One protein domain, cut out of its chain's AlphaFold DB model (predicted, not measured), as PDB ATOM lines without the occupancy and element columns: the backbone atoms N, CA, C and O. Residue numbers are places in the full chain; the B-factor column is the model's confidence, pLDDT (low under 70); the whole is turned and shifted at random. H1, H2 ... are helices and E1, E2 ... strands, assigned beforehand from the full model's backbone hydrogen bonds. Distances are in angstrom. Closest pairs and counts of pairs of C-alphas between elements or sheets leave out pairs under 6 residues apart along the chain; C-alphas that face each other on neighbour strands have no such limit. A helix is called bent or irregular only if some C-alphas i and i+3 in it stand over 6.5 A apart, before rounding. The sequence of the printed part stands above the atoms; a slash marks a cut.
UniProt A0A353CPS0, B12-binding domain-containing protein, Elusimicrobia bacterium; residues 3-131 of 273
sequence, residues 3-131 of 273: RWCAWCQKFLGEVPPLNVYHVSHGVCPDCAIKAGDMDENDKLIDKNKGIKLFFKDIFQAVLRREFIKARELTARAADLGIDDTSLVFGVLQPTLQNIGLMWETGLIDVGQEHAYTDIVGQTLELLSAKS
ATOM      1  N   ARG A   3     134.068 121.047 183.589       85.56
ATOM      2  CA  ARG A   3     134.326 122.450 183.279       85.56
ATOM      3  C   ARG A   3     133.373 123.327 184.076       85.56
ATOM      4  O   ARG A   3     132.161 123.205 183.942       85.56
ATOM      5  N   TRP A   4     133.920 124.243 184.862       88.62
ATOM      6  CA  TRP A   4     133.139 125.197 185.649       88.62
ATOM      7  C   TRP A   4     133.470 126.629 185.257       88.62
ATOM      8  O   TRP A   4     134.629 126.952 184.974       88.62
ATOM      9  N   CYS A   5     132.464 127.503 185.254       85.88
ATOM     10  CA  CYS A   5     132.709 128.924 185.097       85.88
ATOM     11  C   CYS A   5     133.381 129.472 186.354       85.88
ATOM     12  O   CYS A   5     132.787 129.474 187.426       85.88
ATOM     13  N   ALA A   6     134.586 130.014 186.193       81.94
ATOM     14  CA  ALA A   6     135.363 130.618 187.265       81.94
ATOM     15  C   ALA A   6     134.695 131.851 187.893       81.94
ATOM     16  O   ALA A   6     135.171 132.337 188.907       81.94
ATOM     17  N   TRP A   7     133.617 132.386 187.315       79.81
ATOM     18  CA  TRP A   7     132.932 133.567 187.840       79.81
ATOM     19  C   TRP A   7     131.566 133.237 188.415       79.81
ATOM     20  O   TRP A   7     131.394 133.345 189.622       79.81
ATOM     21  N   CYS A   8     130.618 132.789 187.593       85.31
ATOM     22  CA  CYS A   8     129.262 132.513 188.065       85.31
ATOM     23  C   CYS A   8     129.081 131.131 188.705       85.31
ATOM     24  O   CYS A   8     127.954 130.776 189.012       85.31
ATOM     25  N   GLN A   9     130.152 130.337 188.849       87.06
ATOM     26  CA  GLN A   9     130.106 128.979 189.410       87.06
ATOM     27  C   GLN A   9     129.104 128.050 188.705       87.06
ATOM     28  O   GLN A   9     128.679 127.049 189.262       87.06
ATOM     29  N   LYS A  10     128.750 128.345 187.450       89.00
ATOM     30  CA  LYS A  10     127.895 127.484 186.633       89.00
ATOM     31  C   LYS A  10     128.697 126.318 186.065       89.00
ATOM     32  O   LYS A  10     129.801 126.515 185.541       89.00
ATOM     33  N   PHE A  11     128.128 125.120 186.112       89.56
ATOM     34  CA  PHE A  11     128.661 123.965 185.408       89.56
ATOM     35  C   PHE A  11     128.521 124.167 183.892       89.56
ATOM     36  O   PHE A  11     127.449 124.487 183.385       89.56
ATOM     37  N   LEU A  12     129.624 124.009 183.160       85.50
ATOM     38  CA  LEU A  12     129.716 124.236 181.711       85.50
ATOM     39  C   LEU A  12     129.751 122.932 180.910       85.50
ATOM     40  O   LEU A  12     130.026 122.960 179.712       85.50
ATOM     41  N   GLY A  13     129.516 121.804 181.575       85.38
ATOM     42  CA  GLY A  13     129.562 120.482 180.975       85.38
ATOM     43  C   GLY A  13     130.880 119.745 181.200       85.38
ATOM     44  O   GLY A  13     131.819 120.207 181.859       85.38
ATOM     45  N   GLU A  14     130.925 118.546 180.636       83.88
ATOM     46  CA  GLU A  14     132.080 117.661 180.672       83.88
ATOM     47  C   GLU A  14     132.906 117.861 179.397       83.88
ATOM     48  O   GLU A  14     132.363 117.983 178.301       83.88
ATOM     49  N   VAL A  15     134.231 117.890 179.528       80.88
ATOM     50  CA  VAL A  15     135.151 117.876 178.379       80.88
ATOM     51  C   VAL A  15     135.990 116.600 178.398       80.88
ATOM     52  O   VAL A  15     136.343 116.142 179.494       80.88
ATOM     53  N   PRO A  16     136.336 116.018 177.233       74.94
ATOM     54  CA  PRO A  16     137.179 114.833 177.180       74.94
ATOM     55  C   PRO A  16     138.499 115.005 177.955       74.94
ATOM     56  O   PRO A  16     139.074 116.097 177.957       74.94
ATOM     57  N   PRO A  17     138.994 113.945 178.616       76.31
ATOM     58  CA  PRO A  17     138.363 112.628 178.751       76.31
ATOM     59  C   PRO A  17     137.178 112.648 179.747       76.31
ATOM     60  O   PRO A  17     137.260 113.256 180.820       76.31
ATOM     61  N   LEU A  18     136.056 112.012 179.374       71.00
ATOM     62  CA  LEU A  18     134.776 112.057 180.113       71.00
ATOM     63  C   LEU A  18     134.769 111.217 181.401       71.00
ATOM     64  O   LEU A  18     133.891 111.379 182.239       71.00
ATOM     65  N   ASN A  19     135.768 110.356 181.584       68.56
ATOM     66  CA  ASN A  19     135.972 109.549 182.787       68.56
ATOM     67  C   ASN A  19     136.901 110.215 183.821       68.56
ATOM     68  O   ASN A  19     137.223 109.602 184.836       68.56
ATOM     69  N   VAL A  20     137.359 111.449 183.573       70.12
ATOM     70  CA  VAL A  20     138.190 112.215 184.515       70.12
ATOM     71  C   VAL A  20     137.360 113.326 185.142       70.12
ATOM     72  O   VAL A  20     136.915 114.246 184.451       70.12
ATOM     73  N   TYR A  21     137.218 113.297 186.463       73.56
ATOM     74  CA  TYR A  21     136.314 114.180 187.214       73.56
ATOM     75  C   TYR A  21     137.022 115.345 187.915       73.56
ATOM     76  O   TYR A  21     136.539 115.889 188.903       73.56
ATOM     77  N   HIS A  22     138.183 115.754 187.405       78.81
ATOM     78  CA  HIS A  22     138.879 116.939 187.900       78.81
ATOM     79  C   HIS A  22     138.117 118.217 187.534       78.81
ATOM     80  O   HIS A  22     137.698 118.385 186.387       78.81
ATOM     81  N   VAL A  23     137.999 119.127 188.504       78.31
ATOM     82  CA  VAL A  23     137.449 120.474 188.307       78.31
ATOM     83  C   VAL A  23     138.446 121.306 187.502       78.31
ATOM     84  O   VAL A  23     139.513 121.667 188.004       78.31
ATOM     85  N   SER A  24     138.089 121.622 186.261       76.31
ATOM     86  CA  SER A  24     138.778 122.599 185.421       76.31
ATOM     87  C   SER A  24     138.031 123.936 185.424       76.31
ATOM     88  O   SER A  24     136.858 124.020 185.799       76.31
ATOM     89  N   HIS A  25     138.720 125.007 185.031       70.94
ATOM     90  CA  HIS A  25     138.145 126.349 184.973       70.94
ATOM     91  C   HIS A  25     137.925 126.812 183.527       70.94
ATOM     92  O   HIS A  25     138.708 126.526 182.621       70.94
ATOM     93  N   GLY A  26     136.857 127.573 183.319       73.19
ATOM     94  CA  GLY A  26     136.569 128.307 182.093       73.19
ATOM     95  C   GLY A  26     135.762 129.567 182.391       73.19
ATOM     96  O   GLY A  26     135.463 129.867 183.542       73.19
ATOM     97  N   VAL A  27     135.379 130.299 181.353       76.69
ATOM     98  CA  VAL A  27     134.468 131.445 181.459       76.69
ATOM     99  C   VAL A  27     133.280 131.152 180.545       76.69
ATOM    100  O   VAL A  27     133.485 130.748 179.400       76.69
ATOM    101  N   CYS A  28     132.049 131.251 181.059       81.12
ATOM    102  CA  CYS A  28     130.855 131.070 180.230       81.12
ATOM    103  C   CYS A  28     130.660 132.279 179.297       81.12
ATOM    104  O   CYS A  28     131.194 133.346 179.606       81.12
ATOM    105  N   PRO A  29     129.897 132.160 178.193       81.88
ATOM    106  CA  PRO A  29     129.674 133.275 177.268       81.88
ATOM    107  C   PRO A  29     129.161 134.548 177.954       81.88
ATOM    108  O   PRO A  29     129.719 135.619 177.740       81.88
ATOM    109  N   ASP A  30     128.185 134.426 178.858       83.62
ATOM    110  CA  ASP A  30     127.612 135.574 179.580       83.62
ATOM    111  C   ASP A  30     128.652 136.286 180.451       83.62
ATOM    112  O   ASP A  30     128.706 137.512 180.517       83.62
ATOM    113  N   CYS A  31     129.502 135.510 181.127       80.88
ATOM    114  CA  CYS A  31     130.603 136.042 181.914       80.88
ATOM    115  C   CYS A  31     131.683 136.647 181.019       80.88
ATOM    116  O   CYS A  31     132.181 137.712 181.343       80.88
ATOM    117  N   ALA A  32     132.011 136.031 179.883       79.31
ATOM    118  CA  ALA A  32     133.008 136.550 178.950       79.31
ATOM    119  C   ALA A  32     132.581 137.896 178.344       79.31
ATOM    120  O   ALA A  32     133.420 138.769 178.161       79.31
ATOM    121  N   ILE A  33     131.282 138.095 178.098       79.94
ATOM    122  CA  ILE A  33     130.733 139.385 177.657       79.94
ATOM    123  C   ILE A  33     130.885 140.435 178.762       79.94
ATOM    124  O   ILE A  33     131.374 141.529 178.505       79.94
ATOM    125  N   LYS A  34     130.540 140.084 180.008       73.88
ATOM    126  CA  LYS A  34     130.710 140.979 181.165       73.88
ATOM    127  C   LYS A  34     132.188 141.270 181.477       73.88
ATOM    128  O   LYS A  34     132.478 142.291 182.085       73.88
ATOM    129  N   ALA A  35     133.108 140.389 181.075       64.31
ATOM    130  CA  ALA A  35     134.549 140.498 181.320       64.31
ATOM    131  C   ALA A  35     135.198 141.718 180.665       64.31
ATOM    132  O   ALA A  35     136.213 142.193 181.167       64.31
ATOM    133  N   GLY A  36     134.638 142.202 179.549       57.66
ATOM    134  CA  GLY A  36     135.145 143.379 178.838       57.66
ATOM    135  C   GLY A  36     135.134 144.659 179.681       57.66
ATOM    136  O   GLY A  36     135.906 145.566 179.393       57.66
ATOM    137  N   ASP A  37     134.327 144.682 180.747       56.81
ATOM    138  CA  ASP A  37     134.188 145.792 181.694       56.81
ATOM    139  C   ASP A  37     134.915 145.544 183.040       56.81
ATOM    140  O   ASP A  37     134.724 146.305 183.990       56.81
ATOM    141  N   MET A  38     135.713 144.472 183.176       56.22
ATOM    142  CA  MET A  38     136.293 144.052 184.466       56.22
ATOM    143  C   MET A  38     137.792 144.368 184.607       56.22
ATOM    144  O   MET A  38     138.570 144.203 183.670       56.22
ATOM    145  N   ASP A  39     138.187 144.792 185.815       55.66
ATOM    146  CA  ASP A  39     139.558 145.161 186.204       55.66
ATOM    147  C   ASP A  39     140.548 143.998 185.988       55.66
ATOM    148  O   ASP A  39     140.281 142.839 186.318       55.66
ATOM    149  N   GLU A  40     141.738 144.319 185.483       53.06
ATOM    150  CA  GLU A  40     142.851 143.387 185.336       53.06
ATOM    151  C   GLU A  40     143.311 142.764 186.667       53.06
ATOM    152  O   GLU A  40     143.951 141.715 186.644       53.06
ATOM    153  N   ASN A  41     142.954 143.343 187.818       53.66
ATOM    154  CA  ASN A  41     143.187 142.756 189.144       53.66
ATOM    155  C   ASN A  41     142.177 141.661 189.544       53.66
ATOM    156  O   ASN A  41     142.437 140.916 190.486       53.66
ATOM    157  N   ASP A  42     141.058 141.503 188.826       55.81
ATOM    158  CA  ASP A  42     140.116 140.377 189.010       55.81
ATOM    159  C   ASP A  42     140.630 139.094 188.306       55.81
ATOM    160  O   ASP A  42     140.010 138.021 188.344       55.81
ATOM    161  N   LYS A  43     141.809 139.183 187.661       48.94
ATOM    162  CA  LYS A  43     142.541 138.056 187.078       48.94
ATOM    163  C   LYS A  43     143.015 137.112 188.200       48.94
ATOM    164  O   LYS A  43     143.904 137.431 188.978       48.94
ATOM    165  N   LEU A  44     142.481 135.887 188.179       51.19
ATOM    166  CA  LEU A  44     143.055 134.662 188.771       51.19
ATOM    167  C   LEU A  44     142.865 134.400 190.278       51.19
ATOM    168  O   LEU A  44     143.622 133.615 190.851       51.19
ATOM    169  N   ILE A  45     141.808 134.902 190.926       54.94
ATOM    170  CA  ILE A  45     141.312 134.164 192.102       54.94
ATOM    171  C   ILE A  45     140.743 132.845 191.571       54.94
ATOM    172  O   ILE A  45     139.815 132.852 190.762       54.94
ATOM    173  N   ASP A  46     141.291 131.708 192.012       62.88
ATOM    174  CA  ASP A  46     140.668 130.392 191.834       62.88
ATOM    175  C   ASP A  46     139.358 130.373 192.637       62.88
ATOM    176  O   ASP A  46     139.277 129.790 193.718       62.88
ATOM    177  N   LYS A  47     138.326 131.070 192.139       69.81
ATOM    178  CA  LYS A  47     136.993 131.135 192.757       69.81
ATOM    179  C   LYS A  47     136.375 129.728 192.832       69.81
ATOM    180  O   LYS A  47     135.551 129.467 193.699       69.81
ATOM    181  N   ASN A  48     136.897 128.772 192.052       76.19
ATOM    182  CA  ASN A  48     136.536 127.357 192.133       76.19
ATOM    183  C   ASN A  48     137.172 126.636 193.339       76.19
ATOM    184  O   ASN A  48     136.882 125.458 193.555       76.19
ATOM    185  N   LYS A  49     138.010 127.292 194.161       82.75
ATOM    186  CA  LYS A  49     138.554 126.713 195.404       82.75
ATOM    187  C   LYS A  49     137.437 126.214 196.322       82.75
ATOM    188  O   LYS A  49     137.580 125.136 196.896       82.75
ATOM    189  N   GLY A  50     136.328 126.952 196.419       87.00
ATOM    190  CA  GLY A  50     135.148 126.533 197.183       87.00
ATOM    191  C   GLY A  50     134.555 125.222 196.662       87.00
ATOM    192  O   GLY A  50     134.361 124.289 197.434       87.00
ATOM    193  N   ILE A  51     134.389 125.099 195.341       88.00
ATOM    194  CA  ILE A  51     133.915 123.871 194.682       88.00
ATOM    195  C   ILE A  51     134.880 122.704 194.924       88.00
ATOM    196  O   ILE A  51     134.458 121.614 195.304       88.00
ATOM    197  N   LYS A  52     136.191 122.918 194.751       87.62
ATOM    198  CA  LYS A  52     137.213 121.881 194.983       87.62
ATOM    199  C   LYS A  52     137.190 121.372 196.426       87.62
ATOM    200  O   LYS A  52     137.292 120.165 196.648       87.62
ATOM    201  N   LEU A  53     137.051 122.275 197.398       90.62
ATOM    202  CA  LEU A  53     136.902 121.910 198.808       90.62
ATOM    203  C   LEU A  53     135.586 121.173 199.057       90.62
ATOM    204  O   LEU A  53     135.591 120.174 199.764       90.62
ATOM    205  N   PHE A  54     134.492 121.584 198.414       93.50
ATOM    206  CA  PHE A  54     133.210 120.898 198.537       93.50
ATOM    207  C   PHE A  54     133.282 119.439 198.064       93.50
ATOM    208  O   PHE A  54     132.871 118.542 198.796       93.50
ATOM    209  N   PHE A  55     133.901 119.178 196.907       92.38
ATOM    210  CA  PHE A  55     134.185 117.810 196.453       92.38
ATOM    211  C   PHE A  55     135.023 117.026 197.459       92.38
ATOM    212  O   PHE A  55     134.678 115.900 197.814       92.38
ATOM    213  N   LYS A  56     136.126 117.624 197.930       92.06
ATOM    214  CA  LYS A  56     137.015 116.990 198.906       92.06
ATOM    215  C   LYS A  56     136.253 116.596 200.171       92.06
ATOM    216  O   LYS A  56     136.430 115.478 200.647       92.06
ATOM    217  N   ASP A  57     135.407 117.480 200.685       94.75
ATOM    218  CA  ASP A  57     134.626 117.239 201.894       94.75
ATOM    219  C   ASP A  57     133.617 116.108 201.698       94.75
ATOM    220  O   ASP A  57     133.516 115.243 202.563       94.75
ATOM    221  N   ILE A  58     132.932 116.054 200.548       95.69
ATOM    222  CA  ILE A  58     132.027 114.946 200.216       95.69
ATOM    223  C   ILE A  58     132.786 113.611 200.214       95.69
ATOM    224  O   ILE A  58     132.349 112.650 200.847       95.69
ATOM    225  N   PHE A  59     133.945 113.540 199.553       94.31
ATOM    226  CA  PHE A  59     134.732 112.303 199.514       94.31
ATOM    227  C   PHE A  59     135.253 111.898 200.897       94.31
ATOM    228  O   PHE A  59     135.215 110.721 201.249       94.31
ATOM    229  N   GLN A  60     135.706 112.858 201.708       95.38
ATOM    230  CA  GLN A  60     136.145 112.587 203.080       95.38
ATOM    231  C   GLN A  60     134.993 112.109 203.969       95.38
ATOM    232  O   GLN A  60     135.179 111.166 204.736       95.38
ATOM    233  N   ALA A  61     133.807 112.704 203.832       96.12
ATOM    234  CA  ALA A  61     132.595 112.284 204.527       96.12
ATOM    235  C   ALA A  61     132.242 110.822 204.216       96.12
ATOM    236  O   ALA A  61     132.005 110.034 205.132       96.12
ATOM    237  N   VAL A  62     132.292 110.425 202.940       96.06
ATOM    238  CA  VAL A  62     132.040 109.035 202.522       96.06
ATOM    239  C   VAL A  62     133.090 108.082 203.094       96.06
ATOM    240  O   VAL A  62     132.723 107.064 203.679       96.06
ATOM    241  N   LEU A  63     134.381 108.429 203.010       95.56
ATOM    242  CA  LEU A  63     135.475 107.620 203.570       95.56
ATOM    243  C   LEU A  63     135.335 107.403 205.084       95.56
ATOM    244  O   LEU A  63     135.622 106.315 205.578       95.56
ATOM    245  N   ARG A  64     134.873 108.424 205.817       96.56
ATOM    246  CA  ARG A  64     134.696 108.386 207.280       96.56
ATOM    247  C   ARG A  64     133.340 107.849 207.733       96.56
ATOM    248  O   ARG A  64     133.154 107.657 208.928       96.56
ATOM    249  N   ARG A  65     132.406 107.591 206.806       96.38
ATOM    250  CA  ARG A  65     130.988 107.266 207.089       96.38
ATOM    251  C   ARG A  65     130.238 108.384 207.824       96.38
ATOM    252  O   ARG A  65     129.224 108.149 208.475       96.38
ATOM    253  N   GLU A  66     130.718 109.612 207.681       96.31
ATOM    254  CA  GLU A  66     130.158 110.832 208.263       96.31
ATOM    255  C   GLU A  66     129.420 111.609 207.168       96.31
ATOM    256  O   GLU A  66     129.823 112.698 206.771       96.31
ATOM    257  N   PHE A  67     128.378 111.003 206.597       93.62
ATOM    258  CA  PHE A  67     127.772 111.513 205.369       93.62
ATOM    259  C   PHE A  67     127.095 112.883 205.541       93.62
ATOM    260  O   PHE A  67     126.307 113.102 206.464       93.62
ATOM    261  N   ILE A  68     127.341 113.781 204.580       94.19
ATOM    262  CA  ILE A  68     126.676 115.087 204.496       94.19
ATOM    263  C   ILE A  68     125.209 114.862 204.129       94.19
ATOM    264  O   ILE A  68     124.901 114.248 203.108       94.19
ATOM    265  N   LYS A  69     124.284 115.373 204.943       97.00
ATOM    266  CA  LYS A  69     122.843 115.198 204.708       97.00
ATOM    267  C   LYS A  69     122.384 115.988 203.481       97.00
ATOM    268  O   LYS A  69     122.892 117.074 203.214       97.00
ATOM    269  N   ALA A  70     121.328 115.520 202.817       97.12
ATOM    270  CA  ALA A  70     120.779 116.152 201.612       97.12
ATOM    271  C   ALA A  70     120.482 117.659 201.779       97.12
ATOM    272  O   ALA A  70     120.863 118.471 200.940       97.12
ATOM    273  N   ARG A  71     119.876 118.069 202.903       97.00
ATOM    274  CA  ARG A  71     119.615 119.496 203.185       97.00
ATOM    275  C   ARG A  71     120.898 120.320 203.271       97.00
ATOM    276  O   ARG A  71     120.950 121.414 202.720       97.00
ATOM    277  N   GLU A  72     121.921 119.784 203.928       96.75
ATOM    278  CA  GLU A  72     123.219 120.444 204.062       96.75
ATOM    279  C   GLU A  72     123.946 120.514 202.716       96.75
ATOM    280  O   GLU A  72     124.476 121.568 202.381       96.75
ATOM    281  N   LEU A  73     123.891 119.454 201.896       96.19
ATOM    282  CA  LEU A  73     124.409 119.480 200.523       96.19
ATOM    283  C   LEU A  73     123.779 120.617 199.711       96.19
ATOM    284  O   LEU A  73     124.507 121.393 199.096       96.19
ATOM    285  N   THR A  74     122.446 120.753 199.745       96.81
ATOM    286  CA  THR A  74     121.760 121.837 199.018       96.81
ATOM    287  C   THR A  74     122.108 123.224 199.557       96.81
ATOM    288  O   THR A  74     122.296 124.146 198.771       96.81
ATOM    289  N   ALA A  75     122.229 123.380 200.880       96.50
ATOM    290  CA  ALA A  75     122.566 124.663 201.496       96.50
ATOM    291  C   ALA A  75     123.995 125.094 201.144       96.50
ATOM    292  O   ALA A  75     124.203 126.202 200.664       96.50
ATOM    293  N   ARG A  76     124.966 124.183 201.274       95.69
ATOM    294  CA  ARG A  76     126.368 124.448 200.923       95.69
ATOM    295  C   ARG A  76     126.545 124.780 199.444       95.69
ATOM    296  O   ARG A  76     127.359 125.633 199.110       95.69
ATOM    297  N   ALA A  77     125.803 124.111 198.561       95.38
ATOM    298  CA  ALA A  77     125.810 124.436 197.138       95.38
ATOM    299  C   ALA A  77     125.305 125.868 196.891       95.38
ATOM    300  O   ALA A  77     125.970 126.635 196.196       95.38
ATOM    301  N   ALA A  78     124.195 126.252 197.528       94.56
ATOM    302  CA  ALA A  78     123.643 127.602 197.434       94.56
ATOM    303  C   ALA A  78     124.599 128.673 197.993       94.56
ATOM    304  O   ALA A  78     124.798 129.698 197.344       94.56
ATOM    305  N   ASP A  79     125.254 128.415 199.131       94.00
ATOM    306  CA  ASP A  79     126.260 129.316 199.723       94.00
ATOM    307  C   ASP A  79     127.471 129.532 198.796       94.00
ATOM    308  O   ASP A  79     128.103 130.589 198.811       94.00
ATOM    309  N   LEU A  80     127.787 128.536 197.961       91.19
ATOM    310  CA  LEU A  80     128.828 128.606 196.932       91.19
ATOM    311  C   LEU A  80     128.343 129.229 195.610       91.19
ATOM    312  O   LEU A  80     129.132 129.332 194.671       91.19
ATOM    313  N   GLY A  81     127.072 129.631 195.511       91.31
ATOM    314  CA  GLY A  81     126.478 130.166 194.284       91.31
ATOM    315  C   GLY A  81     126.248 129.120 193.187       91.31
ATOM    316  O   GLY A  81     126.098 129.484 192.024       91.31
ATOM    317  N   ILE A  82     126.241 127.831 193.538       93.62
ATOM    318  CA  ILE A  82     125.980 126.728 192.609       93.62
ATOM    319  C   ILE A  82     124.463 126.584 192.455       93.62
ATOM    320  O   ILE A  82     123.765 126.299 193.428       93.62
ATOM    321  N   ASP A  83     123.954 126.759 191.236       94.06
ATOM    322  CA  ASP A  83     122.540 126.521 190.928       94.06
ATOM    323  C   ASP A  83     122.175 125.025 190.977       94.06
ATOM    324  O   ASP A  83     123.042 124.157 190.863       94.06
ATOM    325  N   ASP A  84     120.885 124.707 191.100       95.44
ATOM    326  CA  ASP A  84     120.418 123.326 191.275       95.44
ATOM    327  C   ASP A  84     120.809 122.393 190.112       95.44
ATOM    328  O   ASP A  84     121.149 121.229 190.333       95.44
ATOM    329  N   THR A  85     120.828 122.890 188.868       94.56
ATOM    330  CA  THR A  85     121.258 122.086 187.709       94.56
ATOM    331  C   THR A  85     122.758 121.800 187.787       94.56
ATOM    332  O   THR A  85     123.192 120.664 187.570       94.56
ATOM    333  N   SER A  86     123.552 122.808 188.155       94.94
ATOM    334  CA  SER A  86     124.989 122.672 188.400       94.94
ATOM    335  C   SER A  86     125.298 121.773 189.602       94.94
ATOM    336  O   SER A  86     126.280 121.034 189.568       94.94
ATOM    337  N   LEU A  87     124.457 121.754 190.639       96.50
ATOM    338  CA  LEU A  87     124.570 120.804 191.747       96.50
ATOM    339  C   LEU A  87     124.359 119.371 191.243       96.50
ATOM    340  O   LEU A  87     125.218 118.516 191.459       96.50
ATOM    341  N   VAL A  88     123.264 119.109 190.524       96.62
ATOM    342  CA  VAL A  88     122.922 117.762 190.038       96.62
ATOM    343  C   VAL A  88     123.986 117.207 189.091       96.62
ATOM    344  O   VAL A  88     124.533 116.131 189.345       96.62
ATOM    345  N   PHE A  89     124.316 117.933 188.022       94.06
ATOM    346  CA  PHE A  89     125.199 117.413 186.970       94.06
ATOM    347  C   PHE A  89     126.667 117.778 187.152       94.06
ATOM    348  O   PHE A  89     127.538 117.067 186.654       94.06
ATOM    349  N   GLY A  90     126.948 118.877 187.848       93.00
ATOM    350  CA  GLY A  90     128.304 119.340 188.092       93.00
ATOM    351  C   GLY A  90     128.924 118.750 189.350       93.00
ATOM    352  O   GLY A  90     130.141 118.610 189.365       93.00
ATOM    353  N   VAL A  91     128.136 118.392 190.375       94.25
ATOM    354  CA  VAL A  91     128.638 117.856 191.658       94.25
ATOM    355  C   VAL A  91     128.165 116.425 191.905       94.25
ATOM    356  O   VAL A  91     128.995 115.521 191.962       94.25
ATOM    357  N   LEU A  92     126.852 116.191 192.018       95.88
ATOM    358  CA  LEU A  92     126.317 114.897 192.465       95.88
ATOM    359  C   LEU A  92     126.632 113.766 191.480       95.88
ATOM    360  O   LEU A  92     127.133 112.721 191.894       95.88
ATOM    361  N   GLN A  93     126.387 113.969 190.181       93.19
ATOM    362  CA  GLN A  93     126.709 112.972 189.154       93.19
ATOM    363  C   GLN A  93     128.207 112.605 189.160       93.19
ATOM    364  O   GLN A  93     128.515 111.415 189.271       93.19
ATOM    365  N   PRO A  94     129.154 113.561 189.087       91.06
ATOM    366  CA  PRO A  94     130.573 113.225 189.138       91.06
ATOM    367  C   PRO A  94     131.002 112.556 190.443       91.06
ATOM    368  O   PRO A  94     131.847 111.660 190.417       91.06
ATOM    369  N   THR A  95     130.439 112.943 191.591       92.94
ATOM    370  CA  THR A  95     130.767 112.277 192.856       92.94
ATOM    371  C   THR A  95     130.251 110.838 192.882       92.94
ATOM    372  O   THR A  95     131.021 109.957 193.255       92.94
ATOM    373  N   LEU A  96     129.025 110.563 192.416       93.75
ATOM    374  CA  LEU A  96     128.512 109.189 192.284       93.75
ATOM    375  C   LEU A  96     129.444 108.313 191.445       93.75
ATOM    376  O   LEU A  96     129.748 107.187 191.823       93.75
ATOM    377  N   GLN A  97     129.936 108.844 190.325       89.38
ATOM    378  CA  GLN A  97     130.843 108.106 189.450       89.38
ATOM    379  C   GLN A  97     132.188 107.805 190.128       89.38
ATOM    380  O   GLN A  97     132.696 106.691 190.011       89.38
ATOM    381  N   ASN A  98     132.754 108.762 190.871       90.19
ATOM    382  CA  ASN A  98     133.972 108.518 191.649       90.19
ATOM    383  C   ASN A  98     133.738 107.514 192.779       90.19
ATOM    384  O   ASN A  98     134.575 106.648 192.991       90.19
ATOM    385  N   ILE A  99     132.614 107.601 193.485       92.81
ATOM    386  CA  ILE A  99     132.269 106.672 194.569       92.81
ATOM    387  C   ILE A  99     132.083 105.254 194.026       92.81
ATOM    388  O   ILE A  99     132.603 104.315 194.622       92.81
ATOM    389  N   GLY A 100     131.460 105.100 192.854       90.56
ATOM    390  CA  GLY A 100     131.408 103.822 192.143       90.56
ATOM    391  C   GLY A 100     132.802 103.253 191.852       90.56
ATOM    392  O   GLY A 100     133.047 102.081 192.121       90.56
ATOM    393  N   LEU A 101     133.749 104.085 191.402       89.19
ATOM    394  CA  LEU A 101     135.141 103.663 191.188       89.19
ATOM    395  C   LEU A 101     135.858 103.309 192.505       89.19
ATOM    396  O   LEU A 101     136.630 102.354 192.565       89.19
ATOM    397  N   MET A 102     135.618 104.068 193.576       92.94
ATOM    398  CA  MET A 102     136.169 103.772 194.903       92.94
ATOM    399  C   MET A 102     135.664 102.419 195.416       92.94
ATOM    400  O   MET A 102     136.428 101.675 196.023       92.94
ATOM    401  N   TRP A 103     134.401 102.083 195.154       94.69
ATOM    402  CA  TRP A 103     133.844 100.773 195.472       94.69
ATOM    403  C   TRP A 103     134.459  99.669 194.602       94.69
ATOM    404  O   TRP A 103     134.944  98.674 195.134       94.69
ATOM    405  N   GLU A 104     134.524  99.870 193.282       90.75
ATOM    406  CA  GLU A 104     135.103  98.905 192.333       90.75
ATOM    407  C   GLU A 104     136.569  98.573 192.663       90.75
ATOM    408  O   GLU A 104     137.004  97.430 192.538       90.75
ATOM    409  N   THR A 105     137.327  99.563 193.143       93.56
ATOM    410  CA  THR A 105     138.733  99.409 193.559       93.56
ATOM    411  C   THR A 105     138.912  98.927 195.002       93.56
ATOM    412  O   THR A 105     140.045  98.751 195.450       93.56
ATOM    413  N   GLY A 106     137.822  98.702 195.743       95.88
ATOM    414  CA  GLY A 106     137.848  98.216 197.125       95.88
ATOM    415  C   GLY A 106     138.254  99.259 198.173       95.88
ATOM    416  O   GLY A 106     138.541  98.894 199.312       95.88
ATOM    417  N   LEU A 107     138.285 100.549 197.818       96.00
ATOM    418  CA  LEU A 107     138.577 101.644 198.750       96.00
ATOM    419  C   LEU A 107     137.416 101.910 199.722       96.00
ATOM    420  O   LEU A 107     137.644 102.374 200.840       96.00
ATOM    421  N   ILE A 108     136.183 101.630 199.301       97.38
ATOM    422  CA  ILE A 108     134.980 101.681 200.140       97.38
ATOM    423  C   ILE A 108     134.152 100.411 199.948       97.38
ATOM    424  O   ILE A 108     134.276  99.731 198.930       97.38
ATOM    425  N   ASP A 109     133.286 100.103 200.913       97.19
ATOM    426  CA  ASP A 109     132.335  99.001 200.770       97.19
ATOM    427  C   ASP A 109     131.038  99.420 200.055       97.19
ATOM    428  O   ASP A 109     130.768 100.597 199.807       97.19
ATOM    429  N   VAL A 110     130.217  98.422 199.723       96.12
ATOM    430  CA  VAL A 110     128.914  98.626 199.069       96.12
ATOM    431  C   VAL A 110     127.937  99.428 199.939       96.12
ATOM    432  O   VAL A 110     127.090 100.145 199.421       96.12
ATOM    433  N   GLY A 111     128.070  99.368 201.270       97.19
ATOM    434  CA  GLY A 111     127.227 100.137 202.183       97.19
ATOM    435  C   GLY A 111     127.513 101.638 202.110       97.19
ATOM    436  O   GLY A 111     126.585 102.441 202.171       97.19
ATOM    437  N   GLN A 112     128.779 102.028 201.943       97.62
ATOM    438  CA  GLN A 112     129.183 103.422 201.744       97.62
ATOM    439  C   GLN A 112     128.723 103.972 200.393       97.62
ATOM    440  O   GLN A 112     128.284 105.122 200.328       97.62
ATOM    441  N   GLU A 113     128.802 103.157 199.338       96.44
ATOM    442  CA  GLU A 113     128.265 103.503 198.020       96.44
ATOM    443  C   GLU A 113     126.749 103.728 198.099       96.44
ATOM    444  O   GLU A 113     126.287 104.829 197.794       96.44
ATOM    445  N   HIS A 114     125.996 102.748 198.613       96.25
ATOM    446  CA  HIS A 114     124.541 102.845 198.750       96.25
ATOM    447  C   HIS A 114     124.117 104.032 199.620       96.25
ATOM    448  O   HIS A 114     123.239 104.795 199.225       96.25
ATOM    449  N   ALA A 115     124.778 104.256 200.761       97.06
ATOM    450  CA  ALA A 115     124.459 105.377 201.641       97.06
ATOM    451  C   ALA A 115     124.620 106.737 200.940       97.06
ATOM    452  O   ALA A 115     123.797 107.635 201.130       97.06
ATOM    453  N   TYR A 116     125.655 106.903 200.111       97.38
ATOM    454  CA  TYR A 116     125.805 108.130 199.336       97.38
ATOM    455  C   TYR A 116     124.766 108.231 198.210       97.38
ATOM    456  O   TYR A 116     124.165 109.291 198.025       97.38
ATOM    457  N   THR A 117     124.508 107.135 197.495       96.38
ATOM    458  CA  THR A 117     123.476 107.061 196.451       96.38
ATOM    459  C   THR A 117     122.088 107.430 196.996       96.38
ATOM    460  O   THR A 117     121.375 108.223 196.371       96.38
ATOM    461  N   ASP A 118     121.742 106.984 198.205       97.19
ATOM    462  CA  ASP A 118     120.498 107.341 198.897       97.19
ATOM    463  C   ASP A 118     120.422 108.835 199.244       97.19
ATOM    464  O   ASP A 118     119.369 109.466 199.111       97.19
ATOM    465  N   ILE A 119     121.538 109.436 199.665       97.88
ATOM    466  CA  ILE A 119     121.616 110.877 199.946       97.88
ATOM    467  C   ILE A 119     121.416 111.695 198.674       97.88
ATOM    468  O   ILE A 119     120.744 112.731 198.703       97.88
ATOM    469  N   VAL A 120     121.965 111.239 197.548       98.00
ATOM    470  CA  VAL A 120     121.728 111.881 196.254       98.00
ATOM    471  C   VAL A 120     120.255 111.774 195.862       98.00
ATOM    472  O   VAL A 120     119.674 112.777 195.446       98.00
ATOM    473  N   GLY A 121     119.621 110.617 196.073       97.12
ATOM    474  CA  GLY A 121     118.177 110.441 195.883       97.12
ATOM    475  C   GLY A 121     117.344 111.438 196.698       97.12
ATOM    476  O   GLY A 121     116.537 112.173 196.132       97.12
ATOM    477  N   GLN A 122     117.616 111.549 198.000       97.75
ATOM    478  CA  GLN A 122     116.968 112.532 198.883       97.75
ATOM    479  C   GLN A 122     117.226 113.977 198.437       97.75
ATOM    480  O   GLN A 122     116.356 114.838 198.553       97.75
ATOM    481  N   THR A 123     118.424 114.261 197.924       98.00
ATOM    482  CA  THR A 123     118.764 115.589 197.400       98.00
ATOM    483  C   THR A 123     117.899 115.922 196.189       98.00
ATOM    484  O   THR A 123     117.310 116.997 196.156       98.00
ATOM    485  N   LEU A 124     117.740 114.992 195.242       96.44
ATOM    486  CA  LEU A 124     116.865 115.178 194.080       96.44
ATOM    487  C   LEU A 124     115.406 115.401 194.484       96.44
ATOM    488  O   LEU A 124     114.764 116.295 193.946       96.44
ATOM    489  N   GLU A 125     114.891 114.652 195.462       94.31
ATOM    490  CA  GLU A 125     113.532 114.856 195.981       94.31
ATOM    491  C   GLU A 125     113.346 116.259 196.576       94.31
ATOM    492  O   GLU A 125     112.350 116.926 196.290       94.31
ATOM    493  N   LEU A 126     114.325 116.750 197.346       95.69
ATOM    494  CA  LEU A 126     114.299 118.111 197.889       95.69
ATOM    495  C   LEU A 126     114.326 119.183 196.794       95.69
ATOM    496  O   LEU A 126     113.656 120.204 196.941       95.69
ATOM    497  N   LEU A 127     115.106 118.985 195.729       95.12
ATOM    498  CA  LEU A 127     115.180 119.923 194.605       95.12
ATOM    499  C   LEU A 127     113.882 119.928 193.788       95.12
ATOM    500  O   LEU A 127     113.352 120.998 193.476       95.12
ATOM    501  N   SER A 128     113.325 118.749 193.502       91.81
ATOM    502  CA  SER A 128     112.035 118.607 192.818       91.81
ATOM    503  C   SER A 128     110.910 119.285 193.598       91.81
ATOM    504  O   SER A 128     110.161 120.068 193.023       91.81
ATOM    505  N   ALA A 129     110.838 119.076 194.916       91.38
ATOM    506  CA  ALA A 129     109.803 119.671 195.765       91.38
ATOM    507  C   ALA A 129     109.861 121.210 195.833       91.38
ATOM    508  O   ALA A 129     108.847 121.856 196.091       91.38
ATOM    509  N   LYS A 130     111.037 121.807 195.612       90.75
ATOM    510  CA  LYS A 130     111.219 123.268 195.572       90.75
ATOM    511  C   LYS A 130     110.906 123.876 194.206       90.75
ATOM    512  O   LYS A 130     110.731 125.088 194.120       90.75
ATOM    513  N   SER A 131     110.872 123.065 193.151       88.06
ATOM    514  CA  SER A 131     110.721 123.528 191.775       88.06
ATOM    515  C   SER A 131     109.233 123.690 191.431       88.06
ATOM    516  O   SER A 131     108.520 122.686 191.352       88.06
TER     517      SER A 131
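AT A GLANCE: This is residues 3 to 131 of the 273 residues of the protein "B12-binding domain-containing protein" of Elusimicrobia bacterium (UniProt A0A353CPS0). Four helices make the body: H4 and H5 form a long helical hairpin, and H2 and H3 cross one face of it, H3 folding back near H2. A small patch of three short strands packs on the first half of H4, through E2 most of all, and H1 lies beyond the strands at the far end, where residues 36 to 41 stick out. The printed part has 129 residues, with three named strands and then five named helices in the order E1 E2 E3 H1 H2 H3 H4 H5; E1 and E3 form a parallel sheet of two, and the class is mostly helix. It is compact, with a radius of gyration of the C-alphas of 15.7 A, and spans 50 by 33 by 22 A.

HOW THE PARTS SIT: E1, residues 3 to 5, and E3, residues 23 to 26, are parallel neighbours at 51 degrees, with N 4 and O 24 at 3.1 A and N 26 and O 4 at 2.8 A, both within hydrogen-bond range. E2, residues 11 to 14, pairs with no named strand; its closest C-alpha to E1 is that of Phe 11, 4.7 A from that of Trp 4. H1, residues 29 to 37, is apart from the other four helices. H2, residues 49 to 64, is near H3, residues 70 to 79. H4, residues 84 to 104, has its Ser 86 C-alpha 4.9 A from that of Phe 11, the closest pair with E2. H2 touches H4 with residues 55 to 59 alone, at a steep tilt of 40 degrees, the same way; the closest C-alphas, of Phe 55 and Val 91, are 7.3 A apart. H5, residues 110 to 130, forms a helical hairpin with H4 at a shallow tilt of 10 degrees, opposite ways, closest at the C-alphas of Ile 99 and Glu 113, 6.2 A. H5 touches H3 with residues 119 to 126 alone, at a steep tilt of 63 degrees, closest at the C-alphas of Ala 70 and Thr 123, 4.7 A. Every O i to N i+4 pair is within hydrogen-bond range in H2, H3 and H5, against 3 of 5 in H1 and 14 of 17 in H4.

IN THESE COORDINATES: E1 begins at C-alpha 3, (134.326, 122.450, 183.279), and the three strands E1, E2 and E3 measure 6.9 A, 8.6 A and 10.0 A. H1 measures 14.0 A, H2 22.2 A from C-alpha 49 at (138.554, 126.713, 195.404), and H3 14.4 A. H4 measures 28.5 A and is irregular, only just, with C-alphas 90 and 93 6.7 A apart. H5 measures 30.5 A and ends at C-alpha 130, (111.219, 123.268, 195.572).

THE WHOLE: The two C-alphas farthest apart, of Asp 37 and Asp 109, are 50.6 A apart. The printed part has no cut, and the link from H1 to H2, 11 residues, is long. The mean pLDDT of the printed part is 86.8, and it is under 70 at residue 19 and residues 35 to 47.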